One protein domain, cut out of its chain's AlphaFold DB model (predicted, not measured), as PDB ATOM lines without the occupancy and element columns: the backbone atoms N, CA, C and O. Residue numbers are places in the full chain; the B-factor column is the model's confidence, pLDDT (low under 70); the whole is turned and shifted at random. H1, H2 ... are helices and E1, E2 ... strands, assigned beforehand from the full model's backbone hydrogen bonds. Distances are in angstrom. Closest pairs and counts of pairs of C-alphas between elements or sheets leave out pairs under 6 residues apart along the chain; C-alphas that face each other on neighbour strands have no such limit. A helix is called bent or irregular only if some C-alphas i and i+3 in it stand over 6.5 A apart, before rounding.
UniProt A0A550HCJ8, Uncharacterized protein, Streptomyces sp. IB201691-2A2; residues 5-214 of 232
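This is residues 5 to 214 of the 232 residues of an uncharacterized protein of Streptomyces sp. IB201691-2A2 (UniProt A0A550HCJ8). Three long helices, H2, H3 and H6, lie side by side as a bundle in the core, with H4 and H5 crossing H3 on the side away from H2. Near the first end of H2, H1 and H8 cross that helix, with a small hairpin of E1 and E2 beside H1, while short H7 packs on the last turn of H3. The printed part has 210 residues, with eight named helices and two named strands in the order H1 H2 H3 H4 H5 H6 H7 E1 E2 H8; the sheet, in the order E1 - E2, is antiparallel and the class is mostly helix. The whole is compact, with a radius of gyration of the C-alphas of 17.0 A, and its outline is rounded, spanning 52 by 41 by 37 A.

Residues 5 to 17 hold no named element. H1 is residues 18 to 28, 15.1 A long, and begins at C-alpha 18, (25.075, 3.286, 43.151). H2, residues 32 to 56, is the longest helix at 35.9 A, and its C-alpha 56 is at (43.024, 38.096, 45.519). H3, residues 60 to 79, is 28.4 A long. H4, residues 93 to 106, measures 19.8 A, and H5, residues 119 to 131, 18.2 A. H6, residues 144 to 163, is 30.5 A long; it has a kink of 32 degrees near residue 157 and is irregular, with C-alphas 159 and 162 standing 7.2 A apart. H7 is residues 167 to 173, 10.0 A. E1, residues 180 to 183, is 9.7 A long and E2, residues 186 to 189, 10.1 A. H8, residues 192 to 199, measures 10.9 A and ends at C-alpha 199, (28.749, 21.194, 58.736).

H3 is the hub, touching five helices. H2 and H3 form a helical hairpin and touch at a shallow tilt of 21 degrees, opposite ways; their closest C-alphas, of Ser 51 and Ala 63, are 4.1 A apart. H6 touches H3 at a shallow tilt of 25 degrees, the same way, closest at the C-alphas of Leu 64 and Thr 147, 5.7 A. H6 also touches H2, with its residues 151 to 158 alone, at a shallow tilt of 17 degrees, opposite ways, closest at the C-alphas of Met 48 and Leu 151, 6.4 A. H4 touches H3 about perpendicular, at 89 degrees, and the C-alphas of Gly 75 and Gly 100 come within 3.7 A. H5 touches H3 at a steep tilt of 57 degrees, opposite ways, closest at the C-alphas of Phe 65 and Arg 126, 6.1 A. H7 touches residues 77 to 79 of H3 alone, about perpendicular at 88 degrees, closest at the C-alphas of Val 77 and Leu 171, 4.8 A. Residues 32 to 36 of H2 alone touch H1, about perpendicular at 78 degrees, closest at the C-alphas of Trp 21 and Pro 32, 5.0 A. H8 touches residues 35 to 42 of H2 alone, about perpendicular at 74 degrees, with the C-alphas of Ser 38 and Val 192 closest at 5.0 A. E1 and E2 are a hairpin of antiparallel strands; N 181 and O 188 are 2.9 A apart and N 188 and O 181 2.8 A, both within hydrogen-bond range. The closest C-alphas of H1 and E2, of Val 24 and Pro 189, are 6.2 A apart. Every O i to N i+4 pair is within hydrogen-bond range in H2, H3, H4, H5, H7 and H8, against 6 of 7 in H1 and 13 of 16 in H6.

The two C-alphas farthest apart, those of Gly 29 and Pro 138, are 52.7 A from each other. The printed part has no cut. The links H3 to H4, H4 to H5 and H5 to H6 are long, with 13, 12 and 12 residues. Residues 200 to 214 hold no named element. The mean pLDDT of the printed part is 89.8; residue 130 and residues 132 to 141 are under 70.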
ATOM      1  N   HIS A   5      22.385  17.656  58.717       94.50
ATOM      2  CA  HIS A   5      21.033  17.356  58.254       94.50
ATOM      3  C   HIS A   5      20.626  18.137  56.998       94.50
ATOM      4  O   HIS A   5      19.805  17.636  56.246       94.50
ATOM      5  N   VAL A   6      21.197  19.322  56.740       93.81
ATOM      6  CA  VAL A   6      20.843  20.160  55.579       93.81
ATOM      7  C   VAL A   6      21.072  19.404  54.273       93.81
ATOM      8  O   VAL A   6      20.241  19.463  53.377       93.81
ATOM      9  N   LEU A   7      22.160  18.633  54.177       93.88
ATOM     10  CA  LEU A   7      22.468  17.881  52.959       93.88
ATOM     11  C   LEU A   7      21.611  16.625  52.783       93.88
ATOM     12  O   LEU A   7      21.598  16.063  51.696       93.88
ATOM     13  N   THR A   8      20.931  16.167  53.833       92.12
ATOM     14  CA  THR A   8      20.173  14.904  53.845       92.12
ATOM     15  C   THR A   8      18.685  15.112  54.107       92.12
ATOM     16  O   THR A   8      17.919  14.149  54.156       92.12
ATOM     17  N   GLN A   9      18.256  16.360  54.297       84.81
ATOM     18  CA  GLN A   9      16.865  16.724  54.486       84.81
ATOM     19  C   GLN A   9      16.147  16.427  53.171       84.81
ATOM     20  O   GLN A   9      16.398  17.071  52.159       84.81
ATOM     21  N   ASN A  10      15.284  15.408  53.185       87.75
ATOM     22  CA  ASN A  10      14.609  14.848  52.008       87.75
ATOM     23  C   ASN A  10      15.493  13.976  51.092       87.75
ATOM     24  O   ASN A  10      15.224  13.898  49.898       87.75
ATOM     25  N   ALA A  11      16.528  13.313  51.625       90.94
ATOM     26  CA  ALA A  11      17.385  12.412  50.848       90.94
ATOM     27  C   ALA A  11      16.584  11.457  49.938       90.94
ATOM     28  O   ALA A  11      15.597  10.851  50.359       90.94
ATOM     29  N   ALA A  12      17.037  11.322  48.692       91.19
ATOM     30  CA  ALA A  12      16.473  10.399  47.717       91.19
ATOM     31  C   ALA A  12      17.373   9.167  47.576       91.19
ATOM     32  O   ALA A  12      18.585   9.231  47.786       91.19
ATOM     33  N   VAL A  13      16.780   8.040  47.187       91.75
ATOM     34  CA  VAL A  13      17.544   6.835  46.849       91.75
ATOM     35  C   VAL A  13      18.321   7.094  45.560       91.75
ATOM     36  O   VAL A  13      17.745   7.562  44.576       91.75
ATOM     37  N   LEU A  14      19.620   6.789  45.557       90.69
ATOM     38  CA  LEU A  14      20.407   6.792  44.327       90.69
ATOM     39  C   LEU A  14      19.961   5.614  43.457       90.69
ATOM     40  O   LEU A  14      19.954   4.474  43.914       90.69
ATOM     41  N   THR A  15      19.559   5.893  42.220       82.88
ATOM     42  CA  THR A  15      19.156   4.867  41.241       82.88
ATOM     43  C   THR A  15      20.233   4.593  40.201       82.88
ATOM     44  O   THR A  15      20.261   3.521  39.610       82.88
ATOM     45  N   ASP A  16      21.108   5.569  39.984       85.25
ATOM     46  CA  ASP A  16      22.225   5.538  39.049       85.25
ATOM     47  C   ASP A  16      23.533   5.674  39.859       85.25
ATOM     48  O   ASP A  16      23.534   6.297  40.923       85.25
ATOM     49  N   GLU A  17      24.640   5.105  39.364       85.12
ATOM     50  CA  GLU A  17      25.993   5.232  39.964       85.12
ATOM     51  C   GLU A  17      26.092   4.719  41.415       85.12
ATOM     52  O   GLU A  17      26.905   5.182  42.223       85.12
ATOM     53  N   VAL A  18      25.202   3.792  41.780       86.06
ATOM     54  CA  VAL A  18      25.075   3.286  43.151       86.06
ATOM     55  C   VAL A  18      26.375   2.622  43.597       86.06
ATOM     56  O   VAL A  18      26.876   2.933  44.673       86.06
ATOM     57  N   ASP A  19      26.983   1.804  42.738       91.19
ATOM     58  CA  ASP A  19      28.217   1.073  43.044       91.19
ATOM     59  C   ASP A  19      29.403   2.006  43.345       91.19
ATOM     60  O   ASP A  19      30.283   1.686  44.154       91.19
ATOM     61  N   GLU A  20      29.478   3.161  42.682       93.12
ATOM     62  CA  GLU A  20      30.507   4.171  42.914       93.12
ATOM     63  C   GLU A  20      30.328   4.842  44.275       93.12
ATOM     64  O   GLU A  20      31.298   4.981  45.031       93.12
ATOM     65  N   TRP A  21      29.098   5.234  44.604       96.12
ATOM     66  CA  TRP A  21      28.785   5.924  45.854       96.12
ATOM     67  C   TRP A  21      28.724   4.983  47.061       96.12
ATOM     68  O   TRP A  21      29.097   5.399  48.159       96.12
ATOM     69  N   ASP A  22      28.402   3.705  46.867       95.44
ATOM     70  CA  ASP A  22      28.468   2.667  47.900       95.44
ATOM     71  C   ASP A  22      29.904   2.446  48.391       95.44
ATOM     72  O   ASP A  22      30.152   2.314  49.591       95.44
ATOM     73  N   LYS A  23      30.900   2.493  47.497       95.38
ATOM     74  CA  LYS A  23      32.322   2.408  47.894       95.38
ATOM     75  C   LYS A  23      32.729   3.573  48.795       95.38
ATOM     76  O   LYS A  23      33.498   3.396  49.749       95.38
ATOM     77  N   VAL A  24      32.220   4.769  48.498       96.62
ATOM     78  CA  VAL A  24      32.443   5.962  49.323       96.62
ATOM     79  C   VAL A  24      31.759   5.788  50.676       96.62
ATOM     80  O   VAL A  24      32.427   5.925  51.703       96.62
ATOM     81  N   ALA A  25      30.483   5.393  50.670       95.94
ATOM     82  CA  ALA A  25      29.671   5.128  51.853       95.94
ATOM     83  C   ALA A  25      30.340   4.133  52.809       95.94
ATOM     84  O   ALA A  25      30.478   4.421  53.998       95.94
ATOM     85  N   LEU A  26      30.861   3.015  52.291       95.38
ATOM     86  CA  LEU A  26      31.611   2.021  53.071       95.38
ATOM     87  C   LEU A  26      32.866   2.607  53.731       95.38
ATOM     88  O   LEU A  26      33.231   2.214  54.838       95.38
ATOM     89  N   THR A  27      33.533   3.553  53.069       93.31
ATOM     90  CA  THR A  27      34.763   4.177  53.580       93.31
ATOM     91  C   THR A  27      34.476   5.234  54.648       93.31
ATOM     92  O   THR A  27      35.282   5.422  55.561       93.31
ATOM     93  N   THR A  28      33.354   5.949  54.537       94.06
ATOM     94  CA  THR A  28      33.019   7.081  55.415       94.06
ATOM     95  C   THR A  28      31.993   6.752  56.495       94.06
ATOM     96  O   THR A  28      31.871   7.521  57.444       94.06
ATOM     97  N   GLY A  29      31.264   5.640  56.368       94.94
ATOM     98  CA  GLY A  29      30.162   5.265  57.258       94.94
ATOM     99  C   GLY A  29      28.916   6.145  57.101       94.94
ATOM    100  O   GLY A  29      28.183   6.334  58.067       94.94
ATOM    101  N   LEU A  30      28.707   6.726  55.917       95.31
ATOM    102  CA  LEU A  30      27.566   7.594  55.592       95.31
ATOM    103  C   LEU A  30      26.688   6.912  54.547       95.31
ATOM    104  O   LEU A  30      27.156   5.996  53.876       95.31
ATOM    105  N   ASP A  31      25.452   7.370  54.362       94.38
ATOM    106  CA  ASP A  31      24.642   6.899  53.241       94.38
ATOM    107  C   ASP A  31      25.196   7.413  51.889       94.38
ATOM    108  O   ASP A  31      25.831   8.478  51.836       94.38
ATOM    109  N   PRO A  32      24.981   6.679  50.780       96.00
ATOM    110  CA  PRO A  32      25.496   7.054  49.459       96.00
ATOM    111  C   PRO A  32      25.036   8.439  48.992       96.00
ATOM    112  O   PRO A  32      25.822   9.198  48.417       96.00
ATOM    113  N   TYR A  33      23.786   8.808  49.283       95.94
ATOM    114  CA  TYR A  33      23.246  10.113  48.914       95.94
ATOM    115  C   TYR A  33      23.961  11.240  49.674       95.94
ATOM    116  O   TYR A  33      24.414  12.205  49.057       95.94
ATOM    117  N   ALA A  34      24.160  11.104  50.987       96.06
ATOM    118  CA  ALA A  34      24.933  12.048  51.786       96.06
ATOM    119  C   ALA A  34      26.381  12.148  51.310       96.06
ATOM    120  O   ALA A  34      26.945  13.243  51.322       96.06
ATOM    121  N   CYS A  35      26.985  11.045  50.858       97.38
ATOM    122  CA  CYS A  35      28.311  11.072  50.243       97.38
ATOM    123  C   CYS A  35      28.321  11.944  48.981       97.38
ATOM    124  O   CYS A  35      29.154  12.849  48.879       97.38
ATOM    125  N   LYS A  36      27.364  11.728  48.069       97.62
ATOM    126  CA  LYS A  36      27.211  12.502  46.827       97.62
ATOM    127  C   LYS A  36      26.955  13.982  47.111       97.62
ATOM    128  O   LYS A  36      27.676  14.841  46.605       97.62
ATOM    129  N   ALA A  37      26.005  14.289  47.993       97.31
ATOM    130  CA  ALA A  37      25.689  15.655  48.404       97.31
ATOM    131  C   ALA A  37      26.891  16.359  49.061       97.31
ATOM    132  O   ALA A  37      27.188  17.513  48.746       97.31
ATOM    133  N   SER A  38      27.633  15.656  49.924       97.88
ATOM    134  CA  SER A  38      28.840  16.196  50.566       97.88
ATOM    135  C   SER A  38      29.951  16.457  49.558       97.88
ATOM    136  O   SER A  38      30.605  17.493  49.633       97.88
ATOM    137  N   TYR A  39      30.156  15.551  48.602       98.00
ATOM    138  CA  TYR A  39      31.141  15.728  47.542       98.00
ATOM    139  C   TYR A  39      30.827  16.950  46.674       98.00
ATOM    140  O   TYR A  39      31.706  17.781  46.457       98.00
ATOM    141  N   ILE A  40      29.573  17.100  46.238       97.31
ATOM    142  CA  ILE A  40      29.107  18.247  45.443       97.31
ATOM    143  C   ILE A  40      29.319  19.552  46.208       97.31
ATOM    144  O   ILE A  40      29.912  20.490  45.676       97.31
ATOM    145  N   CYS A  41      28.879  19.593  47.469       97.62
ATOM    146  CA  CYS A  41      29.092  20.733  48.351       97.62
ATOM    147  C   CYS A  41      30.585  21.082  48.434       97.62
ATOM    148  O   CYS A  41      30.974  22.226  48.212       97.62
ATOM    149  N   GLY A  42      31.433  20.083  48.674       97.75
ATOM    150  CA  GLY A  42      32.879  20.249  48.747       97.75
ATOM    151  C   GLY A  42      33.511  20.772  47.465       97.75
ATOM    152  O   GLY A  42      34.282  21.722  47.514       97.75
ATOM    153  N   ALA A  43      33.137  20.210  46.317       97.88
ATOM    154  CA  ALA A  43      33.639  20.639  45.018       97.88
ATOM    155  C   ALA A  43      33.234  22.087  44.703       97.88
ATOM    156  O   ALA A  43      34.071  22.881  44.278       97.88
ATOM    157  N   MET A  44      31.979  22.469  44.980       97.75
ATOM    158  CA  MET A  44      31.535  23.859  44.841       97.75
ATOM    159  C   MET A  44      32.326  24.794  45.763       97.75
ATOM    160  O   MET A  44      32.792  25.839  45.305       97.75
ATOM    161  N   ARG A  45      32.533  24.411  47.035       97.50
ATOM    162  CA  ARG A  45      33.367  25.181  47.974       97.50
ATOM    163  C   ARG A  45      34.784  25.355  47.437       97.50
ATOM    164  O   ARG A  45      35.269  26.482  47.434       97.50
ATOM    165  N   GLU A  46      35.424  24.289  46.962       97.00
ATOM    166  CA  GLU A  46      36.789  24.341  46.425       97.00
ATOM    167  C   GLU A  46      36.878  25.307  45.239       97.00
ATOM    168  O   GLU A  46      37.712  26.211  45.237       97.00
ATOM    169  N   PHE A  47      35.982  25.181  44.255       97.25
ATOM    170  CA  PHE A  47      35.970  26.070  43.092       97.25
ATOM    171  C   PHE A  47      35.801  27.537  43.488       97.25
ATOM    172  O   PHE A  47      36.497  28.410  42.966       97.25
ATOM    173  N   MET A  48      34.925  27.820  44.452       97.19
ATOM    174  CA  MET A  48      34.732  29.175  44.962       97.19
ATOM    175  C   MET A  48      35.953  29.698  45.726       97.19
ATOM    176  O   MET A  48      36.336  30.853  45.545       97.19
ATOM    177  N   GLN A  49      36.584  28.869  46.558       96.19
ATOM    178  CA  GLN A  49      37.782  29.239  47.317       96.19
ATOM    179  C   GLN A  49      38.974  29.490  46.391       96.19
ATOM    180  O   GLN A  49      39.640  30.522  46.507       96.19
ATOM    181  N   ALA A  50      39.200  28.605  45.422       96.19
ATOM    182  CA  ALA A  50      40.232  28.758  44.405       96.19
ATOM    183  C   ALA A  50      39.959  29.972  43.499       96.19
ATOM    184  O   ALA A  50      40.879  30.713  43.143       96.19
ATOM    185  N   SER A  51      38.691  30.246  43.178       95.25
ATOM    186  CA  SER A  51      38.295  31.471  42.478       95.25
ATOM    187  C   SER A  51      38.610  32.726  43.302       95.25
ATOM    188  O   SER A  51      39.246  33.655  42.797       95.25
ATOM    189  N   GLY A  52      38.249  32.741  44.590       94.50
ATOM    190  CA  GLY A  52      38.545  33.838  45.513       94.50
ATOM    191  C   GLY A  52      40.046  34.074  45.711       94.50
ATOM    192  O   GLY A  52      40.484  35.227  45.772       94.50
ATOM    193  N   LEU A  53      40.844  33.002  45.740       94.94
ATOM    194  CA  LEU A  53      42.307  33.064  45.758       94.94
ATOM    195  C   LEU A  53      42.854  33.704  44.475       94.94
ATOM    196  O   LEU A  53      43.701  34.597  44.544       94.94
ATOM    197  N   ASN A  54      42.350  33.300  43.307       93.88
ATOM    198  CA  ASN A  54      42.742  33.895  42.029       93.88
ATOM    199  C   ASN A  54      42.358  35.379  41.942       93.88
ATOM    200  O   ASN A  54      43.167  36.186  41.483       93.88
ATOM    201  N   LEU A  55      41.178  35.770  42.444       91.50
ATOM    202  CA  LEU A  55      40.795  37.184  42.539       91.50
ATOM    203  C   LEU A  55      41.749  37.981  43.422       91.50
ATOM    204  O   LEU A  55      42.140  39.081  43.037       91.50
ATOM    205  N   ALA A  56      42.122  37.433  44.581       91.56
ATOM    206  CA  ALA A  56      43.024  38.096  45.519       91.56
ATOM    207  C   ALA A  56      44.421  38.345  44.923       91.56
ATOM    208  O   ALA A  56      45.087  39.298  45.316       91.56
ATOM    209  N   ASN A  57      44.841  37.525  43.955       91.94
ATOM    210  CA  ASN A  57      46.137  37.627  43.279       91.94
ATOM    211  C   ASN A  57      46.063  38.273  41.879       91.94
ATOM    212  O   ASN A  57      47.053  38.275  41.154       91.94
ATOM    213  N   GLY A  58      44.909  38.814  41.469       89.56
ATOM    214  CA  GLY A  58      44.758  39.499  40.176       89.56
ATOM    215  C   GLY A  58      44.586  38.584  38.952       89.56
ATOM    216  O   GLY A  58      44.524  39.070  37.823       89.56
ATOM    217  N   TYR A  59      44.433  37.269  39.132       90.00
ATOM    218  CA  TYR A  59      44.174  36.314  38.046       90.00
ATOM    219  C   TYR A  59      42.681  36.270  37.678       90.00
ATOM    220  O   TYR A  59      41.979  35.285  37.913       90.00
ATOM    221  N   HIS A  60      42.168  37.355  37.091       87.06
ATOM    222  CA  HIS A  60      40.726  37.559  36.883       87.06
ATOM    223  C   HIS A  60      40.044  36.510  35.992       87.06
ATOM    224  O   HIS A  60      38.939  36.071  36.313       87.06
ATOM    225  N   LEU A  61      40.681  36.087  34.893       85.56
ATOM    226  CA  LEU A  61      40.115  35.065  34.000       85.56
ATOM    227  C   LEU A  61      40.062  33.689  34.670       85.56
ATOM    228  O   LEU A  61      39.038  33.018  34.585       85.56
ATOM    229  N   GLY A  62      41.123  33.300  35.385       88.94
ATOM    230  CA  GLY A  62      41.149  32.048  36.147       88.94
ATOM    231  C   GLY A  62      40.112  32.039  37.269       88.94
ATOM    232  O   GLY A  62      39.418  31.046  37.474       88.94
ATOM    233  N   ALA A  63      39.928  33.177  37.943       91.94
ATOM    234  CA  ALA A  63      38.863  33.330  38.923       91.94
ATOM    235  C   ALA A  63      37.467  33.175  38.306       91.94
ATOM    236  O   ALA A  63      36.636  32.442  38.843       91.94
ATOM    237  N   LEU A  64      37.207  33.847  37.179       90.25
ATOM    238  CA  LEU A  64      35.935  33.721  36.474       90.25
ATOM    239  C   LEU A  64      35.669  32.267  36.078       90.25
ATOM    240  O   LEU A  64      34.582  31.767  36.336       90.25
ATOM    241  N   PHE A  65      36.657  31.591  35.495       90.94
ATOM    242  CA  PHE A  65      36.509  30.217  35.026       90.94
ATOM    243  C   PHE A  65      36.077  29.269  36.154       90.94
ATOM    244  O   PHE A  65      35.065  28.590  36.024       90.94
ATOM    245  N   LEU A  66      36.753  29.325  37.303       94.38
ATOM    246  CA  LEU A  66      36.417  28.497  38.466       94.38
ATOM    247  C   LEU A  66      35.044  28.834  39.063       94.38
ATOM    248  O   LEU A  66      34.298  27.941  39.456       94.38
ATOM    249  N   ALA A  67      34.664  30.116  39.097       94.94
ATOM    250  CA  ALA A  67      33.319  30.494  39.528       94.94
ATOM    251  C   ALA A  67      32.245  29.941  38.569       94.94
ATOM    252  O   ALA A  67      31.166  29.543  39.006       94.94
ATOM    253  N   LEU A  68      32.537  29.875  37.267       94.62
ATOM    254  CA  LEU A  68      31.640  29.276  36.281       94.62
ATOM    255  C   LEU A  68      31.613  27.749  36.349       94.62
ATOM    256  O   LEU A  68      30.554  27.182  36.107       94.62
ATOM    257  N   ASP A  69      32.699  27.087  36.745       95.50
ATOM    258  CA  ASP A  69      32.685  25.645  37.030       95.50
ATOM    259  C   ASP A  69      31.786  25.323  38.236       95.50
ATOM    260  O   ASP A  69      30.993  24.381  38.186       95.50
ATOM    261  N   ALA A  70      31.812  26.155  39.285       97.12
ATOM    262  CA  ALA A  70      30.867  26.038  40.399       97.12
ATOM    263  C   ALA A  70      29.408  26.257  39.951       97.12
ATOM    264  O   ALA A  70      28.514  25.521  40.370       97.12
ATOM    265  N   ALA A  71      29.162  27.242  39.079       96.69
ATOM    266  CA  ALA A  71      27.832  27.499  38.528       96.69
ATOM    267  C   ALA A  71      27.353  26.370  37.598       96.69
ATOM    268  O   ALA A  71      26.176  26.018  37.621       96.69
ATOM    269  N   GLU A  72      28.240  25.771  36.802       96.25
ATOM    270  CA  GLU A  72      27.916  24.579  36.017       96.25
ATOM    271  C   GLU A  72      27.528  23.412  36.918       96.25
ATOM    272  O   GLU A  72      26.488  22.805  36.677       96.25
ATOM    273  N   LEU A  73      28.318  23.124  37.957       96.88
ATOM    274  CA  LEU A  73      28.021  22.035  38.884       96.88
ATOM    275  C   LEU A  73      26.665  22.251  39.570       96.88
ATOM    276  O   LEU A  73      25.845  21.336  39.601       96.88
ATOM    277  N   LEU A  74      26.376  23.476  40.019       97.25
ATOM    278  CA  LEU A  74      25.049  23.858  40.509       97.25
ATOM    279  C   LEU A  74      23.956  23.534  39.477       97.25
ATOM    280  O   LEU A  74      22.962  22.885  39.795       97.25
ATOM    281  N   GLY A  75      24.144  23.949  38.225       96.44
ATOM    282  CA  GLY A  75      23.211  23.666  37.139       96.44
ATOM    283  C   GLY A  75      23.036  22.177  36.842       96.44
ATOM    284  O   GLY A  75      21.918  21.743  36.561       96.44
ATOM    285  N   GLN A  76      24.107  21.389  36.948       95.25
ATOM    286  CA  GLN A  76      24.085  19.939  36.768       95.25
ATOM    287  C   GLN A  76      23.171  19.277  37.808       95.25
ATOM    288  O   GLN A  76      22.296  18.482  37.461       95.25
ATOM    289  N   VAL A  77      23.309  19.688  39.070       95.44
ATOM    290  CA  VAL A  77      22.479  19.211  40.182       95.44
ATOM    291  C   VAL A  77      21.027  19.670  40.028       95.44
ATOM    292  O   VAL A  77      20.106  18.873  40.185       95.44
ATOM    293  N   LEU A  78      20.794  20.930  39.652       95.31
ATOM    294  CA  LEU A  78      19.449  21.501  39.489       95.31
ATOM    295  C   LEU A  78      18.654  20.938  38.304       95.31
ATOM    296  O   LEU A  78      17.443  21.176  38.209       95.31
ATOM    297  N   THR A  79      19.315  20.230  37.393       93.69
ATOM    298  CA  THR A  79      18.693  19.635  36.204       93.69
ATOM    299  C   THR A  79      18.652  18.112  36.242       93.69
ATOM    300  O   THR A  79      17.900  17.535  35.462       93.69
ATOM    301  N   GLY A  80      19.410  17.456  37.129       92.75
ATOM    302  CA  GLY A  80      19.613  16.007  37.047       92.75
ATOM    303  C   GLY A  80      20.351  15.604  35.772       92.75
ATOM    304  O   GLY A  80      20.071  14.560  35.191       92.75
ATOM    305  N   ALA A  81      21.239  16.483  35.303       90.88
ATOM    306  CA  ALA A  81      21.920  16.354  34.028       90.88
ATOM    307  C   ALA A  81      22.785  15.096  33.965       90.88
ATOM    308  O   ALA A  81      23.637  14.868  34.830       90.88
ATOM    309  N   ARG A  82      22.623  14.350  32.874       88.56
ATOM    310  CA  ARG A  82      23.517  13.255  32.489       88.56
ATOM    311  C   ARG A  82      24.384  13.679  31.301       88.56
ATOM    312  O   ARG A  82      23.994  14.566  30.535       88.56
ATOM    313  N   ARG A  83      25.579  13.100  31.181       79.44
ATOM    314  CA  ARG A  83      26.585  13.445  30.163       79.44
ATOM    315  C   ARG A  83      26.543  12.532  28.943       79.44
ATOM    316  O   ARG A  83      27.018  12.944  27.887       79.44
ATOM    317  N   ASP A  84      25.956  11.345  29.059       80.56
ATOM    318  CA  ASP A  84      25.714  10.472  27.911       80.56
ATOM    319  C   ASP A  84      24.706  11.112  26.939       80.56
ATOM    320  O   ASP A  84      23.555  11.353  27.301       80.56
ATOM    321  N   GLN A  85      25.134  11.377  25.696       76.31
ATOM    322  CA  GLN A  85      24.288  11.950  24.639       76.31
ATOM    323  C   GLN A  85      23.127  11.032  24.233       76.31
ATOM    324  O   GLN A  85      22.159  11.513  23.640       76.31
ATOM    325  N   GLY A  86      23.211   9.732  24.538       80.19
ATOM    326  CA  GLY A  86      22.132   8.769  24.331       80.19
ATOM    327  C   GLY A  86      21.047   8.795  25.412       80.19
ATOM    328  O   GLY A  86      19.982   8.210  25.207       80.19
ATOM    329  N   ASP A  87      21.268   9.464  26.549       83.19
ATOM    330  CA  ASP A  87      20.277   9.541  27.624       83.19
ATOM    331  C   ASP A  87      19.239  10.647  27.339       83.19
ATOM    332  O   ASP A  87      19.613  11.791  27.065       83.19
ATOM    333  N   PRO A  88      17.924  10.382  27.465       81.81
ATOM    334  CA  PRO A  88      16.886  11.415  27.363       81.81
ATOM    335  C   PRO A  88      17.060  12.600  28.333       81.81
ATOM    336  O   PRO A  88      16.530  13.686  28.093       81.81
ATOM    337  N   ARG A  89      17.797  12.402  29.432       83.81
ATOM    338  CA  ARG A  89      18.177  13.403  30.441       83.81
ATOM    339  C   ARG A  89      19.500  14.105  30.108       83.81
ATOM    340  O   ARG A  89      20.037  14.821  30.956       83.81
ATOM    341  N   TYR A  90      20.042  13.915  28.903       88.44
ATOM    342  CA  TYR A  90      21.262  14.583  28.469       88.44
ATOM    343  C   TYR A  90      21.116  16.102  28.552       88.44
ATOM    344  O   TYR A  90      20.220  16.725  27.969       88.44
ATOM    345  N   VAL A  91      22.060  16.721  29.251       87.31
ATOM    346  CA  VAL A  91      22.193  18.171  29.322       87.31
ATOM    347  C   VAL A  91      23.668  18.487  29.157       87.31
ATOM    348  O   VAL A  91      24.479  18.231  30.043       87.31
ATOM    349  N   GLY A  92      24.014  19.060  28.005       86.88
ATOM    350  CA  GLY A  92      25.391  19.448  27.721       86.88
ATOM    351  C   GLY A  92      25.921  20.530  28.682       86.88
ATOM    352  O   GLY A  92      25.124  21.301  29.229       86.88
ATOM    353  N   PRO A  93      27.257  20.657  28.821       86.56
ATOM    354  CA  PRO A  93      27.915  21.588  29.749       86.56
ATOM    355  C   PRO A  93      27.397  23.033  29.659       86.56
ATOM    356  O   PRO A  93      26.986  23.629  30.651       86.56
ATOM    357  N   ALA A  94      27.274  23.577  28.442       88.00
ATOM    358  CA  ALA A  94      26.755  24.932  28.233       88.00
ATOM    359  C   ALA A  94      25.333  25.120  28.797       88.00
ATOM    360  O   ALA A  94      25.049  26.119  29.453       88.00
ATOM    361  N   LYS A  95      24.447  24.129  28.617       90.25
ATOM    362  CA  LYS A  95      23.068  24.181  29.125       90.25
ATOM    363  C   LYS A  95      23.017  24.017  30.647       90.25
ATOM    364  O   LYS A  95      22.188  24.670  31.284       90.25
ATOM    365  N   ALA A  96      23.893  23.192  31.226       93.31
ATOM    366  CA  ALA A  96      24.047  23.083  32.675       93.31
ATOM    367  C   ALA A  96      24.511  24.425  33.265       93.31
ATOM    368  O   ALA A  96      23.821  24.983  34.119       93.31
ATOM    369  N   LEU A  97      25.578  25.021  32.723       93.94
ATOM    370  CA  LEU A  97      26.042  26.359  33.100       93.94
ATOM    371  C   LEU A  97      24.936  27.416  32.987       93.94
ATOM    372  O   LEU A  97      24.694  28.167  33.934       93.94
ATOM    373  N   ALA A  98      24.224  27.449  31.859       92.88
ATOM    374  CA  ALA A  98      23.111  28.366  31.641       92.88
ATOM    375  C   ALA A  98      22.042  28.231  32.733       92.88
ATOM    376  O   ALA A  98      21.479  29.230  33.189       92.88
ATOM    377  N   CYS A  99      21.744  26.992  33.140       94.81
ATOM    378  CA  CYS A  99      20.769  26.714  34.184       94.81
ATOM    379  C   CYS A  99      21.259  27.165  35.559       94.81
ATOM    380  O   CYS A  99      20.489  27.782  36.291       94.81
ATOM    381  N   GLY A 100      22.523  26.903  35.895       96.62
ATOM    382  CA  GLY A 100      23.111  27.345  37.154       96.62
ATOM    383  C   GLY A 100      23.119  28.864  37.274       96.62
ATOM    384  O   GLY A 100      22.595  29.412  38.237       96.62
ATOM    385  N   VAL A 101      23.595  29.577  36.249       95.50
ATOM    386  CA  VAL A 101      23.583  31.050  36.248       95.50
ATOM    387  C   VAL A 101      22.160  31.610  36.294       95.50
ATOM    388  O   VAL A 101      21.912  32.616  36.959       95.50
ATOM    389  N   ARG A 102      21.203  30.970  35.609       95.75
ATOM    390  CA  ARG A 102      19.790  31.355  35.700       95.75
ATOM    391  C   ARG A 102      19.270  31.209  37.126       95.75
ATOM    392  O   ARG A 102      18.621  32.131  37.601       95.75
ATOM    393  N   HIS A 103      19.597  30.114  37.808       95.31
ATOM    394  CA  HIS A 103      19.230  29.928  39.207       95.31
ATOM    395  C   HIS A 103      19.813  31.030  40.096       95.31
ATOM    396  O   HIS A 103      19.065  31.649  40.836       95.31
ATOM    397  N   LEU A 104      21.102  31.360  39.956       95.44
ATOM    398  CA  LEU A 104      21.730  32.450  40.719       95.44
ATOM    399  C   LEU A 104      21.068  33.815  40.482       95.44
ATOM    400  O   LEU A 104      21.014  34.654  41.374       95.44
ATOM    401  N   ARG A 105      20.573  34.058  39.265       93.19
ATOM    402  CA  ARG A 105      19.854  35.288  38.919       93.19
ATOM    403  C   ARG A 105      18.436  35.312  39.494       93.19
ATOM    404  O   ARG A 105      17.983  36.371  39.915       93.19
ATOM    405  N   ASP A 106      17.737  34.181  39.442       91.25
ATOM    406  CA  ASP A 106      16.319  34.066  39.805       91.25
ATOM    407  C   ASP A 106      16.123  33.778  41.309       91.25
ATOM    408  O   ASP A 106      15.033  33.979  41.841       91.25
ATOM    409  N   HIS A 107      17.188  33.367  42.000       89.00
ATOM    410  CA  HIS A 107      17.265  33.181  43.447       89.00
ATOM    411  C   HIS A 107      18.429  34.005  44.039       89.00
ATOM    412  O   HIS A 107      19.398  33.435  44.549       89.00
ATOM    413  N   PRO A 108      18.393  35.346  43.904       84.75
ATOM    414  CA  PRO A 108      19.493  36.191  44.338       84.75
ATOM    415  C   PRO A 108      19.520  36.324  45.861       84.75
ATOM    416  O   PRO A 108      18.471  36.375  46.508       84.75
ATOM    417  N   ASP A 109      20.718  36.509  46.417       86.94
ATOM    418  CA  ASP A 109      20.844  37.045  47.770       86.94
ATOM    419  C   ASP A 109      20.191  38.442  47.808       86.94
ATOM    420  O   ASP A 109      20.638  39.335  47.075       86.94
ATOM    421  N   PRO A 110      19.152  38.674  48.636       84.38
ATOM    422  CA  PRO A 110      18.457  39.959  48.684       84.38
ATOM    423  C   PRO A 110      19.355  41.113  49.154       84.38
ATOM    424  O   PRO A 110      18.992  42.277  48.987       84.38
ATOM    425  N   GLN A 111      20.512  40.814  49.750       85.25
ATOM    426  CA  GLN A 111      21.476  41.806  50.220       85.25
ATOM    427  C   GLN A 111      22.479  42.224  49.136       85.25
ATOM    428  O   GLN A 111      23.237  43.169  49.338       85.25
ATOM    429  N   VAL A 112      22.508  41.549  47.986       84.19
ATOM    430  CA  VAL A 112      23.562  41.711  46.979       84.19
ATOM    431  C   VAL A 112      22.975  42.224  45.668       84.19
ATOM    432  O   VAL A 112      21.860  41.885  45.279       84.19
ATOM    433  N   ALA A 113      23.739  43.050  44.948       88.44
ATOM    434  CA  ALA A 113      23.322  43.528  43.635       88.44
ATOM    435  C   ALA A 113      23.073  42.353  42.655       88.44
ATOM    436  O   ALA A 113      23.766  41.329  42.725       88.44
ATOM    437  N   PRO A 114      22.131  42.490  41.704       88.81
ATOM    438  CA  PRO A 114      21.883  41.466  40.694       88.81
ATOM    439  C   PRO A 114      23.115  41.162  39.837       88.81
ATOM    440  O   PRO A 114      23.979  42.018  39.625       88.81
ATOM    441  N   LEU A 115      23.160  39.953  39.267       89.88
ATOM    442  CA  LEU A 115      24.192  39.602  38.294       89.88
ATOM    443  C   LEU A 115      24.133  40.541  37.071       89.88
ATOM    444  O   LEU A 115      23.064  40.714  36.482       89.88
ATOM    445  N   PRO A 116      25.271  41.112  36.633       86.50
ATOM    446  CA  PRO A 116      25.284  42.154  35.602       86.50
ATOM    447  C   PRO A 116      25.062  41.632  34.175       86.50
ATOM    448  O   PRO A 116      24.846  42.424  33.258       86.50
ATOM    449  N   HIS A 117      25.120  40.312  33.967       86.31
ATOM    450  CA  HIS A 117      25.048  39.686  32.645       86.31
ATOM    451  C   HIS A 117      23.970  38.602  32.579       86.31
ATOM    452  O   HIS A 117      23.598  38.000  33.585       86.31
ATOM    453  N   ARG A 118      23.484  38.322  31.365       87.56
ATOM    454  CA  ARG A 118      22.571  37.199  31.093       87.56
ATOM    455  C   ARG A 118      23.342  35.869  31.070       87.56
ATOM    456  O   ARG A 118      24.526  35.899  30.737       87.56
ATOM    457  N   PRO A 119      22.696  34.712  31.327       88.50
ATOM    458  CA  PRO A 119      23.353  33.397  31.302       88.50
ATOM    459  C   PRO A 119      24.213  33.136  30.057       88.50
ATOM    460  O   PRO A 119      25.378  32.776  30.189       88.50
ATOM    461  N   GLN A 120      23.702  33.473  28.869       85.94
ATOM    462  CA  GLN A 120      24.414  33.295  27.597       85.94
ATOM    463  C   GLN A 120      25.750  34.045  27.547       85.94
ATOM    464  O   GLN A 120      26.695  33.614  26.897       85.94
ATOM    465  N   HIS A 121      25.861  35.178  28.245       86.25
ATOM    466  CA  HIS A 121      27.122  35.910  28.280       86.25
ATOM    467  C   HIS A 121      28.195  35.172  29.074       86.25
ATOM    468  O   HIS A 121      29.363  35.249  28.708       86.25
ATOM    469  N   TYR A 122      27.813  34.458  30.131       86.88
ATOM    470  CA  TYR A 122      28.741  33.644  30.904       86.88
ATOM    471  C   TYR A 122      29.161  32.382  30.144       86.88
ATOM    472  O   TYR A 122      30.325  32.002  30.220       86.88
ATOM    473  N   GLU A 123      28.257  31.787  29.363       85.50
ATOM    474  CA  GLU A 123      28.590  30.690  28.440       85.50
ATOM    475  C   GLU A 123      29.649  31.127  27.423       85.50
ATOM    476  O   GLU A 123      30.707  30.506  27.317       85.50
ATOM    477  N   ASP A 124      29.415  32.246  26.736       82.50
ATOM    478  CA  ASP A 124      30.353  32.779  25.746       82.50
ATOM    479  C   ASP A 124      31.712  33.141  26.374       82.50
ATOM    480  O   ASP A 124      32.758  32.911  25.768       82.50
ATOM    481  N   LEU A 125      31.717  33.662  27.607       81.12
ATOM    482  CA  LEU A 125      32.949  33.968  28.340       81.12
ATOM    483  C   LEU A 125      33.715  32.711  28.763       81.12
ATOM    484  O   LEU A 125      34.940  32.700  28.645       81.12
ATOM    485  N   ARG A 126      33.034  31.655  29.227       82.06
ATOM    486  CA  ARG A 126      33.693  30.383  29.567       82.06
ATOM    487  C   ARG A 126      34.265  29.716  28.326       82.06
ATOM    488  O   ARG A 126      35.400  29.254  28.367       82.06
ATOM    489  N   ASN A 127      33.523  29.731  27.220       78.62
ATOM    490  CA  ASN A 127      34.001  29.210  25.944       78.62
ATOM    491  C   ASN A 127      35.242  29.970  25.464       78.62
ATOM    492  O   ASN A 127      36.211  29.339  25.046       78.62
ATOM    493  N   PHE A 128      35.240  31.302  25.573       77.00
ATOM    494  CA  PHE A 128      36.399  32.129  25.241       77.00
ATOM    495  C   PHE A 128      37.607  31.813  26.136       77.00
ATOM    496  O   PHE A 128      38.691  31.524  25.634       77.00
ATOM    497  N   ALA A 129      37.420  31.827  27.458       71.31
ATOM    498  CA  ALA A 129      38.498  31.623  28.423       71.31
ATOM    499  C   ALA A 129      39.065  30.191  28.406       71.31
ATOM    500  O   ALA A 129      40.266  30.014  28.581       71.31
ATOM    501  N   GLY A 130      38.214  29.181  28.204       69.75
ATOM    502  CA  GLY A 130      38.590  27.767  28.259       69.75
ATOM    503  C   GLY A 130      39.122  27.195  26.946       69.75
ATOM    504  O   GLY A 130      39.937  26.276  26.975       69.75
ATOM    505  N   HIS A 131      38.693  27.725  25.795       70.00
ATOM    506  CA  HIS A 131      39.069  27.174  24.487       70.00
ATOM    507  C   HIS A 131      39.941  28.102  23.640       70.00
ATOM    508  O   HIS A 131      40.387  27.680  22.576       70.00
ATOM    509  N   GLY A 132      40.205  29.338  24.083       58.34
ATOM    510  CA  GLY A 132      41.221  30.249  23.532       58.34
ATOM    511  C   GLY A 132      41.036  30.707  22.074       58.34
ATOM    512  O   GLY A 132      41.716  31.634  21.647       58.34
ATOM    513  N   ALA A 133      40.126  30.090  21.313       55.12
ATOM    514  CA  ALA A 133      39.963  30.263  19.869       55.12
ATOM    515  C   ALA A 133      38.547  30.698  19.447       55.12
ATOM    516  O   ALA A 133      38.282  30.889  18.260       55.12
ATOM    517  N   THR A 134      37.613  30.849  20.387       58.38
ATOM    518  CA  THR A 134      36.244  31.297  20.099       58.38
ATOM    519  C   THR A 134      36.157  32.821  20.029       58.38
ATOM    520  O   THR A 134      36.857  33.549  20.724       58.38
ATOM    521  N   HIS A 135      35.288  33.331  19.159       62.69
ATOM    522  CA  HIS A 135      35.014  34.761  19.057       62.69
ATOM    523  C   HIS A 135      34.162  35.213  20.251       62.69
ATOM    524  O   HIS A 135      33.006  34.808  20.364       62.69
ATOM    525  N   LEU A 136      34.697  36.079  21.118       67.38
ATOM    526  CA  LEU A 136      33.869  36.824  22.066       67.38
ATOM    527  C   LEU A 136      33.300  38.059  21.346       67.38
ATOM    528  O   LEU A 136      34.091  38.869  20.852       67.38
ATOM    529  N   PRO A 137      31.965  38.245  21.286       66.25
ATOM    530  CA  PRO A 137      31.384  39.397  20.607       66.25
ATOM    531  C   PRO A 137      31.958  40.728  21.120       66.25
ATOM    532  O   PRO A 137      32.118  40.898  22.337       66.25
ATOM    533  N   PRO A 138      32.238  41.696  20.226       61.62
ATOM    534  CA  PRO A 138      32.789  42.987  20.619       61.62
ATOM    535  C   PRO A 138      31.872  43.696  21.629       61.62
ATOM    536  O   PRO A 138      30.648  43.583  21.555       61.62
ATOM    537  N   LYS A 139      32.472  44.462  22.555       63.44
ATOM    538  CA  LYS A 139      31.817  45.211  23.659       63.44
ATOM    539  C   LYS A 139      31.341  44.380  24.857       63.44
ATOM    540  O   LYS A 139      30.700  44.923  25.759       63.44
ATOM    541  N   ARG A 140      31.667  43.088  24.929       69.75
ATOM    542  CA  ARG A 140      31.435  42.302  26.148       69.75
ATOM    543  C   ARG A 140      32.568  42.517  27.140       69.75
ATOM    544  O   ARG A 140      33.643  41.948  27.012       69.75
ATOM    545  N   HIS A 141      32.305  43.360  28.133       68.00
ATOM    546  CA  HIS A 141      33.247  43.647  29.206       68.00
ATOM    547  C   HIS A 141      32.848  42.891  30.463       68.00
ATOM    548  O   HIS A 141      31.804  43.156  31.060       68.00
ATOM    549  N   PHE A 142      33.710  41.973  30.881       73.69
ATOM    550  CA  PHE A 142      33.600  41.366  32.190       73.69
ATOM    551  C   PHE A 142      34.369  42.220  33.201       73.69
ATOM    552  O   PHE A 142      35.569  42.442  33.043       73.69
ATOM    553  N   ARG A 143      33.667  42.771  34.197       77.25
ATOM    554  CA  ARG A 143      34.274  43.635  35.218       77.25
ATOM    555  C   ARG A 143      34.709  42.797  36.411       77.25
ATOM    556  O   ARG A 143      34.097  41.773  36.696       77.25
ATOM    557  N   TYR A 144      35.700  43.282  37.152       77.25
ATOM    558  CA  TYR A 144      36.140  42.675  38.411       77.25
ATOM    559  C   TYR A 144      34.967  42.384  39.369       77.25
ATOM    560  O   TYR A 144      34.846  41.275  39.889       77.25
ATOM    561  N   ASP A 145      34.027  43.326  39.497       84.25
ATOM    562  CA  ASP A 145      32.836  43.163  40.339       84.25
ATOM    563  C   ASP A 145      31.913  42.028  39.879       84.25
ATOM    564  O   ASP A 145      31.186  41.457  40.686       84.25
ATOM    565  N   SER A 146      31.953  41.648  38.598       86.62
ATOM    566  CA  SER A 146      31.116  40.569  38.070       86.62
ATOM    567  C   SER A 146      31.504  39.203  38.657       86.62
ATOM    568  O   SER A 146      30.604  38.446  39.011       86.62
ATOM    569  N   THR A 147      32.801  38.893  38.840       89.69
ATOM    570  CA  THR A 147      33.200  37.642  39.527       89.69
ATOM    571  C   THR A 147      32.808  37.685  40.996       89.69
ATOM    572  O   THR A 147      32.362  36.682  41.542       89.69
ATOM    573  N   ARG A 148      32.950  38.842  41.650       90.94
ATOM    574  CA  ARG A 148      32.628  38.982  43.077       90.94
ATOM    575  C   ARG A 148      31.149  38.754  43.348       90.94
ATOM    576  O   ARG A 148      30.812  37.977  44.233       90.94
ATOM    577  N   LEU A 149      30.283  39.386  42.552       91.25
ATOM    578  CA  LEU A 149      28.838  39.170  42.621       91.25
ATOM    579  C   LEU A 149      28.489  37.707  42.339       91.25
ATOM    580  O   LEU A 149      27.680  37.130  43.057       91.25
ATOM    581  N   LEU A 150      29.133  37.084  41.344       92.75
ATOM    582  CA  LEU A 150      28.928  35.669  41.039       92.75
ATOM    583  C   LEU A 150      29.289  34.758  42.223       92.75
ATOM    584  O   LEU A 150      28.482  33.909  42.591       92.75
ATOM    585  N   LEU A 151      30.452  34.959  42.853       94.56
ATOM    586  CA  LEU A 151      30.868  34.194  44.036       94.56
ATOM    587  C   LEU A 151      29.933  34.406  45.227       94.56
ATOM    588  O   LEU A 151      29.658  33.464  45.966       94.56
ATOM    589  N   TRP A 152      29.408  35.617  45.395       93.56
ATOM    590  CA  TRP A 152      28.458  35.905  46.462       93.56
ATOM    591  C   TRP A 152      27.127  35.188  46.265       93.56
ATOM    592  O   TRP A 152      26.678  34.484  47.168       93.56
ATOM    593  N   HIS A 153      26.547  35.274  45.067       95.19
ATOM    594  CA  HIS A 153      25.329  34.529  44.744       95.19
ATOM    595  C   HIS A 153      25.550  33.016  44.829       95.19
ATOM    596  O   HIS A 153      24.675  32.309  45.316       95.19
ATOM    597  N   LEU A 154      26.725  32.504  44.442       96.38
ATOM    598  CA  LEU A 154      27.076  31.091  44.630       96.38
ATOM    599  C   LEU A 154      27.132  30.691  46.108       96.38
ATOM    600  O   LEU A 154      26.655  29.617  46.455       96.38
ATOM    601  N   ALA A 155      27.683  31.535  46.982       95.75
ATOM    602  CA  ALA A 155      27.743  31.258  48.418       95.75
ATOM    603  C   ALA A 155      26.351  31.232  49.044       95.75
ATOM    604  O   ALA A 155      26.048  30.348  49.848       95.75
ATOM    605  N   HIS A 156      25.501  32.171  48.630       95.38
ATOM    606  CA  HIS A 156      24.099  32.198  49.008       95.38
ATOM    607  C   HIS A 156      23.371  30.937  48.530       95.38
ATOM    608  O   HIS A 156      22.818  30.211  49.351       95.38
ATOM    609  N   ALA A 157      23.463  30.615  47.238       96.38
ATOM    610  CA  ALA A 157      22.842  29.426  46.664       96.38
ATOM    611  C   ALA A 157      23.342  28.139  47.327       96.38
ATOM    612  O   ALA A 157      22.545  27.264  47.636       96.38
ATOM    613  N   LEU A 158      24.637  28.026  47.633       96.12
ATOM    614  CA  LEU A 158      25.175  26.863  48.334       96.12
ATOM    615  C   LEU A 158      24.584  26.721  49.748       96.12
ATOM    616  O   LEU A 158      24.449  25.604  50.239       96.12
ATOM    617  N   ASN A 159      24.196  27.825  50.388       95.75
ATOM    618  CA  ASN A 159      23.515  27.824  51.680       95.75
ATOM    619  C   ASN A 159      22.012  27.517  51.596       95.75
ATOM    620  O   ASN A 159      21.482  27.001  52.580       95.75
ATOM    621  N   THR A 160      21.337  27.832  50.487       94.75
ATOM    622  CA  THR A 160      19.865  27.770  50.382       94.75
ATOM    623  C   THR A 160      19.339  26.674  49.457       94.75
ATOM    624  O   THR A 160      18.235  26.188  49.673       94.75
ATOM    625  N   MET A 161      20.110  26.216  48.464       94.19
ATOM    626  CA  MET A 161      19.631  25.261  47.449       94.19
ATOM    627  C   MET A 161      19.115  23.951  48.053       94.19
ATOM    628  O   MET A 161      18.207  23.335  47.507       94.19
ATOM    629  N   TRP A 162      19.666  23.544  49.196       93.06
ATOM    630  CA  TRP A 162      19.298  22.325  49.917       93.06
ATOM    631  C   TRP A 162      17.895  22.372  50.538       93.06
ATOM    632  O   TRP A 162      17.372  21.340  50.945       93.06
ATOM    633  N   GLU A 163      17.278  23.552  50.598       90.94
ATOM    634  CA  GLU A 163      15.905  23.740  51.068       90.94
ATOM    635  C   GLU A 163      14.866  23.392  49.974       90.94
ATOM    636  O   GLU A 163      13.689  23.199  50.290       90.94
ATOM    637  N   ASP A 164      15.272  23.260  48.698       91.56
ATOM    638  CA  ASP A 164      14.388  22.838  47.597       91.56
ATOM    639  C   ASP A 164      14.045  21.344  47.711       91.56
ATOM    640  O   ASP A 164      14.886  20.464  47.525       91.56
ATOM    641  N   THR A 165      12.767  21.047  47.947       92.06
ATOM    642  CA  THR A 165      12.246  19.678  48.089       92.06
ATOM    643  C   THR A 165      12.350  18.842  46.814       92.06
ATOM    644  O   THR A 165      12.267  17.617  46.886       92.06
ATOM    645  N   ASN A 166      12.566  19.463  45.651       92.31
ATOM    646  CA  ASN A 166      12.785  18.763  44.385       92.31
ATOM    647  C   ASN A 166      14.268  18.495  44.100       92.31
ATOM    648  O   ASN A 166      14.576  17.721  43.189       92.31
ATOM    649  N   LEU A 167      15.190  19.136  44.830       94.25
ATOM    650  CA  LEU A 167      16.629  18.958  44.638       94.25
ATOM    651  C   LEU A 167      17.072  17.499  44.814       94.25
ATOM    652  O   LEU A 167      17.827  17.038  43.960       94.25
ATOM    653  N   PRO A 168      16.615  16.741  45.832       94.81
ATOM    654  CA  PRO A 168      17.154  15.410  46.095       94.81
ATOM    655  C   PRO A 168      17.003  14.433  44.936       94.81
ATOM    656  O   PRO A 168      17.965  13.765  44.566       94.81
ATOM    657  N   THR A 169      15.834  14.400  44.297       93.81
ATOM    658  CA  THR A 169      15.593  13.541  43.130       93.81
ATOM    659  C   THR A 169      16.483  13.929  41.950       93.81
ATOM    660  O   THR A 169      17.009  13.065  41.251       93.81
ATOM    661  N   LYS A 170      16.690  15.232  41.730       94.62
ATOM    662  CA  LYS A 170      17.547  15.725  40.644       94.62
ATOM    663  C   LYS A 170      19.018  15.438  40.926       94.62
ATOM    664  O   LYS A 170      19.718  14.957  40.045       94.62
ATOM    665  N   LEU A 171      19.472  15.664  42.156       94.69
ATOM    666  CA  LEU A 171      20.829  15.348  42.593       94.69
ATOM    667  C   LEU A 171      21.116  13.854  42.458       94.69
ATOM    668  O   LEU A 171      22.174  13.485  41.952       94.69
ATOM    669  N   ALA A 172      20.173  13.001  42.868       93.81
ATOM    670  CA  ALA A 172      20.302  11.556  42.737       93.81
ATOM    671  C   ALA A 172      20.506  11.135  41.272       93.81
ATOM    672  O   ALA A 172      21.386  10.320  41.001       93.81
ATOM    673  N   ALA A 173      19.766  11.749  40.341       92.19
ATOM    674  CA  ALA A 173      19.836  11.467  38.905       92.19
ATOM    675  C   ALA A 173      21.033  12.107  38.170       92.19
ATOM    676  O   ALA A 173      21.398  11.642  37.091       92.19
ATOM    677  N   ALA A 174      21.615  13.188  38.703       93.00
ATOM    678  CA  ALA A 174      22.718  13.901  38.059       93.00
ATOM    679  C   ALA A 174      23.968  13.018  37.967       93.00
ATOM    680  O   ALA A 174      24.392  12.471  38.979       93.00
ATOM    681  N   GLU A 175      24.591  12.928  36.792       92.81
ATOM    682  CA  GLU A 175      25.766  12.069  36.588       92.81
ATOM    683  C   GLU A 175      27.023  12.692  37.217       92.81
ATOM    684  O   GLU A 175      27.636  13.605  36.648       92.81
ATOM    685  N   ILE A 176      27.380  12.261  38.427       92.62
ATOM    686  CA  ILE A 176      28.476  12.843  39.207       92.62
ATOM    687  C   ILE A 176      29.223  11.709  39.894       92.62
ATOM    688  O   ILE A 176      28.688  11.033  40.770       92.62
ATOM    689  N   HIS A 177      30.497  11.574  39.533       92.44
ATOM    690  CA  HIS A 177      31.374  10.522  40.033       92.44
ATOM    691  C   HIS A 177      32.237  11.016  41.199       92.44
ATOM    692  O   HIS A 177      32.734  12.150  41.158       92.44
ATOM    693  N   PRO A 178      32.470  10.182  42.228       94.31
ATOM    694  CA  PRO A 178      33.365  10.530  43.317       94.31
ATOM    695  C   PRO A 178      34.818  10.568  42.843       94.31
ATOM    696  O   PRO A 178      35.305   9.651  42.178       94.31
ATOM    697  N   VAL A 179      35.553  11.594  43.270       95.38
ATOM    698  CA  VAL A 179      37.010  11.630  43.117       95.38
ATOM    699  C   VAL A 179      37.665  11.034  44.353       95.38
ATOM    700  O   VAL A 179      37.277  11.308  45.492       95.38
ATOM    701  N   TRP A 180      38.701  10.235  44.119       95.12
ATOM    702  CA  TRP A 180      39.510   9.610  45.153       95.12
ATOM    703  C   TRP A 180      40.919  10.196  45.150       95.12
ATOM    704  O   TRP A 180      41.507  10.448  44.102       95.12
ATOM    705  N   THR A 181      41.481  10.374  46.338       93.62
ATOM    706  CA  THR A 181      42.891  10.714  46.545       93.62
ATOM    707  C   THR A 181      43.562   9.654  47.408       93.62
ATOM    708  O   THR A 181      42.893   8.848  48.052       93.62
ATOM    709  N   THR A 182      44.891   9.642  47.457       93.50
ATOM    710  CA  THR A 182      45.641   8.748  48.346       93.50
ATOM    711  C   THR A 182      46.205   9.541  49.516       93.50
ATOM    712  O   THR A 182      47.030  10.433  49.333       93.50
ATOM    713  N   ARG A 183      45.810   9.197  50.748       85.38
ATOM    714  CA  ARG A 183      46.341   9.819  51.972       85.38
ATOM    715  C   ARG A 183      46.912   8.749  52.888       85.38
ATOM    716  O   ARG A 183      46.188   7.864  53.335       85.38
ATOM    717  N   LYS A 184      48.211   8.849  53.194       89.06
ATOM    718  CA  LYS A 184      48.954   7.838  53.975       89.06
ATOM    719  C   LYS A 184      48.809   6.421  53.382       89.06
ATOM    720  O   LYS A 184      48.545   5.469  54.107       89.06
ATOM    721  N   GLY A 185      48.912   6.308  52.055       90.88
ATOM    722  CA  GLY A 185      48.831   5.035  51.327       90.88
ATOM    723  C   GLY A 185      47.435   4.408  51.230       90.88
ATOM    724  O   GLY A 185      47.318   3.305  50.710       90.88
ATOM    725  N   LYS A 186      46.379   5.076  51.715       90.38
ATOM    726  CA  LYS A 186      44.995   4.586  51.620       90.38
ATOM    727  C   LYS A 186      44.149   5.491  50.721       90.38
ATOM    728  O   LYS A 186      44.289   6.716  50.834       90.38
ATOM    729  N   PRO A 187      43.270   4.921  49.875       92.00
ATOM    730  CA  PRO A 187      42.317   5.708  49.109       92.00
ATOM    731  C   PRO A 187      41.359   6.421  50.066       92.00
ATOM    732  O   PRO A 187      40.906   5.850  51.059       92.00
ATOM    733  N   LYS A 188      41.079   7.691  49.785       93.69
ATOM    734  CA  LYS A 188      40.106   8.508  50.503       93.69
ATOM    735  C   LYS A 188      39.237   9.272  49.510       93.69
ATOM    736  O   LYS A 188      39.795   9.858  48.581       93.69
ATOM    737  N   PRO A 189      37.914   9.309  49.715       94.81
ATOM    738  CA  PRO A 189      37.051  10.151  48.908       94.81
ATOM    739  C   PRO A 189      37.364  11.617  49.204       94.81
ATOM    740  O   PRO A 189      37.558  12.005  50.361       94.81
ATOM    741  N   VAL A 190      37.448  12.422  48.153       95.12
ATOM    742  CA  VAL A 190      37.735  13.851  48.267       95.12
ATOM    743  C   VAL A 190      36.508  14.573  48.842       95.12
ATOM    744  O   VAL A 190      35.369  14.220  48.541       95.12
ATOM    745  N   TYR A 191      36.745  15.557  49.710       96.19
ATOM    746  CA  TYR A 191      35.775  16.438  50.379       96.19
ATOM    747  C   TYR A 191      34.740  15.821  51.328       96.19
ATOM    748  O   TYR A 191      34.353  16.495  52.277       96.19
ATOM    749  N   VAL A 192      34.286  14.578  51.133       96.81
ATOM    750  CA  VAL A 192      33.108  14.032  51.842       96.81
ATOM    751  C   VAL A 192      33.206  14.191  53.363       96.81
ATOM    752  O   VAL A 192      32.346  14.814  53.982       96.81
ATOM    753  N   THR A 193      34.276  13.685  53.980       94.94
ATOM    754  CA  THR A 193      34.460  13.784  55.438       94.94
ATOM    755  C   THR A 193      34.697  15.224  55.902       94.94
ATOM    756  O   THR A 193      34.176  15.630  56.935       94.94
ATOM    757  N   GLU A 194      35.452  16.008  55.134       95.06
ATOM    758  CA  GLU A 194      35.812  17.389  55.486       95.06
ATOM    759  C   GLU A 194      34.586  18.309  55.479       95.06
ATOM    760  O   GLU A 194      34.423  19.142  56.369       95.06
ATOM    761  N   VAL A 195      33.673  18.107  54.527       97.38
ATOM    762  CA  VAL A 195      32.386  18.806  54.472       97.38
ATOM    763  C   VAL A 195      31.509  18.409  55.651       97.38
ATOM    764  O   VAL A 195      30.938  19.280  56.301       97.38
ATOM    765  N   GLN A 196      31.436  17.122  55.991       96.81
ATOM    766  CA  GLN A 196      30.680  16.675  57.163       96.81
ATOM    767  C   GLN A 196      31.217  17.278  58.466       96.81
ATOM    768  O   GLN A 196      30.431  17.651  59.337       96.81
ATOM    769  N   ASP A 197      32.536  17.427  58.596       96.50
ATOM    770  CA  ASP A 197      33.151  18.108  59.735       96.50
ATOM    771  C   ASP A 197      32.848  19.614  59.751       96.50
ATOM    772  O   ASP A 197      32.484  20.148  60.800       96.50
ATOM    773  N   HIS A 198      32.920  20.292  58.600       96.19
ATOM    774  CA  HIS A 198      32.543  21.708  58.461       96.19
ATOM    775  C   HIS A 198      31.093  21.956  58.898       96.19
ATOM    776  O   HIS A 198      30.815  22.857  59.699       96.19
ATOM    777  N   LEU A 199      30.178  21.090  58.452       97.00
ATOM    778  CA  LEU A 199      28.749  21.194  58.736       97.00
ATOM    779  C   LEU A 199      28.403  21.048  60.219       97.00
ATOM    780  O   LEU A 199      27.359  21.535  60.641       97.00
ATOM    781  N   LYS A 200      29.285  20.495  61.058       96.75
ATOM    782  CA  LYS A 200      29.075  20.477  62.518       96.75
ATOM    783  C   LYS A 200      28.997  21.879  63.129       96.75
ATOM    784  O   LYS A 200      28.519  22.024  64.253       96.75
ATOM    785  N   THR A 201      29.510  22.904  62.436       95.44
ATOM    786  CA  THR A 201      29.610  24.262  62.993       95.44
ATOM    787  C   THR A 201      29.182  25.385  62.052       95.44
ATOM    788  O   THR A 201      29.143  26.538  62.487       95.44
ATOM    789  N   SER A 202      28.918  25.115  60.775       96.38
ATOM    790  CA  SER A 202      28.701  26.152  59.756       96.38
ATOM    791  C   SER A 202      27.839  25.642  58.608       96.38
ATOM    792  O   SER A 202      27.816  24.441  58.353       96.38
ATOM    793  N   ARG A 203      27.143  26.541  57.904       95.94
ATOM    794  CA  ARG A 203      26.374  26.163  56.715       95.94
ATOM    795  C   ARG A 203      27.299  25.887  55.513       95.94
ATOM    796  O   ARG A 203      28.466  26.300  55.534       95.94
ATOM    797  N   PRO A 204      26.814  25.201  54.461       94.81
ATOM    798  CA  PRO A 204      27.622  24.805  53.304       94.81
ATOM    799  C   PRO A 204      28.418  25.918  52.604       94.81
ATOM    800  O   PRO A 204      29.496  25.640  52.097       94.81
ATOM    801  N   GLY A 205      27.926  27.153  52.560       93.44
ATOM    802  CA  GLY A 205      28.547  28.326  51.929       93.44
ATOM    803  C   GLY A 205      29.284  29.258  52.898       93.44
ATOM    804  O   GLY A 205      29.894  30.231  52.465       93.44
ATOM    805  N   ASP A 206      29.281  28.962  54.198       93.31
ATOM    806  CA  ASP A 206      29.923  29.808  55.207       93.31
ATOM    807  C   ASP A 206      31.438  29.560  55.288       93.31
ATOM    808  O   ASP A 206      31.933  28.474  54.954       93.31
ATOM    809  N   ARG A 207      32.180  30.543  55.820       90.81
ATOM    810  CA  ARG A 207      33.625  30.447  56.116       90.81
ATOM    811  C   ARG A 207      34.435  29.937  54.921       90.81
ATOM    812  O   ARG A 207      35.243  29.014  55.047       90.81
ATOM    813  N   LEU A 208      34.154  30.464  53.735       91.25
ATOM    814  CA  LEU A 208      34.928  30.138  52.545       91.25
ATOM    815  C   LEU A 208      36.289  30.829  52.646       91.25
ATOM    816  O   LEU A 208      36.372  32.014  52.957       91.25
ATOM    817  N   ALA A 209      37.373  30.100  52.386       86.88
ATOM    818  CA  ALA A 209      38.686  30.719  52.287       86.88
ATOM    819  C   ALA A 209      38.664  31.860  51.256       86.88
ATOM    820  O   ALA A 209      38.031  31.758  50.203       86.88
ATOM    821  N   HIS A 210      39.361  32.950  51.581       84.62
ATOM    822  CA  HIS A 210      39.401  34.171  50.777       84.62
ATOM    823  C   HIS A 210      38.040  34.858  50.584       84.62
ATOM    824  O   HIS A 210      37.945  35.730  49.730       84.62
ATOM    825  N   ASP A 211      37.015  34.547  51.386       80.62
ATOM    826  CA  ASP A 211      35.730  35.260  51.371       80.62
ATOM    827  C   ASP A 211      35.893  36.780  51.465       80.62
ATOM    828  O   ASP A 211      35.291  37.503  50.683       80.62
ATOM    829  N   LYS A 212      36.811  37.279  52.296       81.06
ATOM    830  CA  LYS A 212      37.148  38.710  52.403       81.06
ATOM    831  C   LYS A 212      37.610  39.357  51.090       81.06
ATOM    832  O   LYS A 212      37.579  40.581  50.989       81.06
ATOM    833  N   SER A 213      38.075  38.583  50.102       77.94
ATOM    834  CA  SER A 213      38.473  39.126  48.795       77.94
ATOM    835  C   SER A 213      37.275  39.392  47.878       77.94
ATOM    836  O   SER A 213      37.413  40.154  46.918       77.94
ATOM    837  N   TRP A 214      36.101  38.815  48.167       81.25
ATOM    838  CA  TRP A 214      34.922  38.919  47.304       81.25
ATOM    839  C   TRP A 214      33.604  39.255  48.016       81.25
ATOM    840  O   TRP A 214      32.817  39.996  47.427       81.25
TER     841      TRP A 214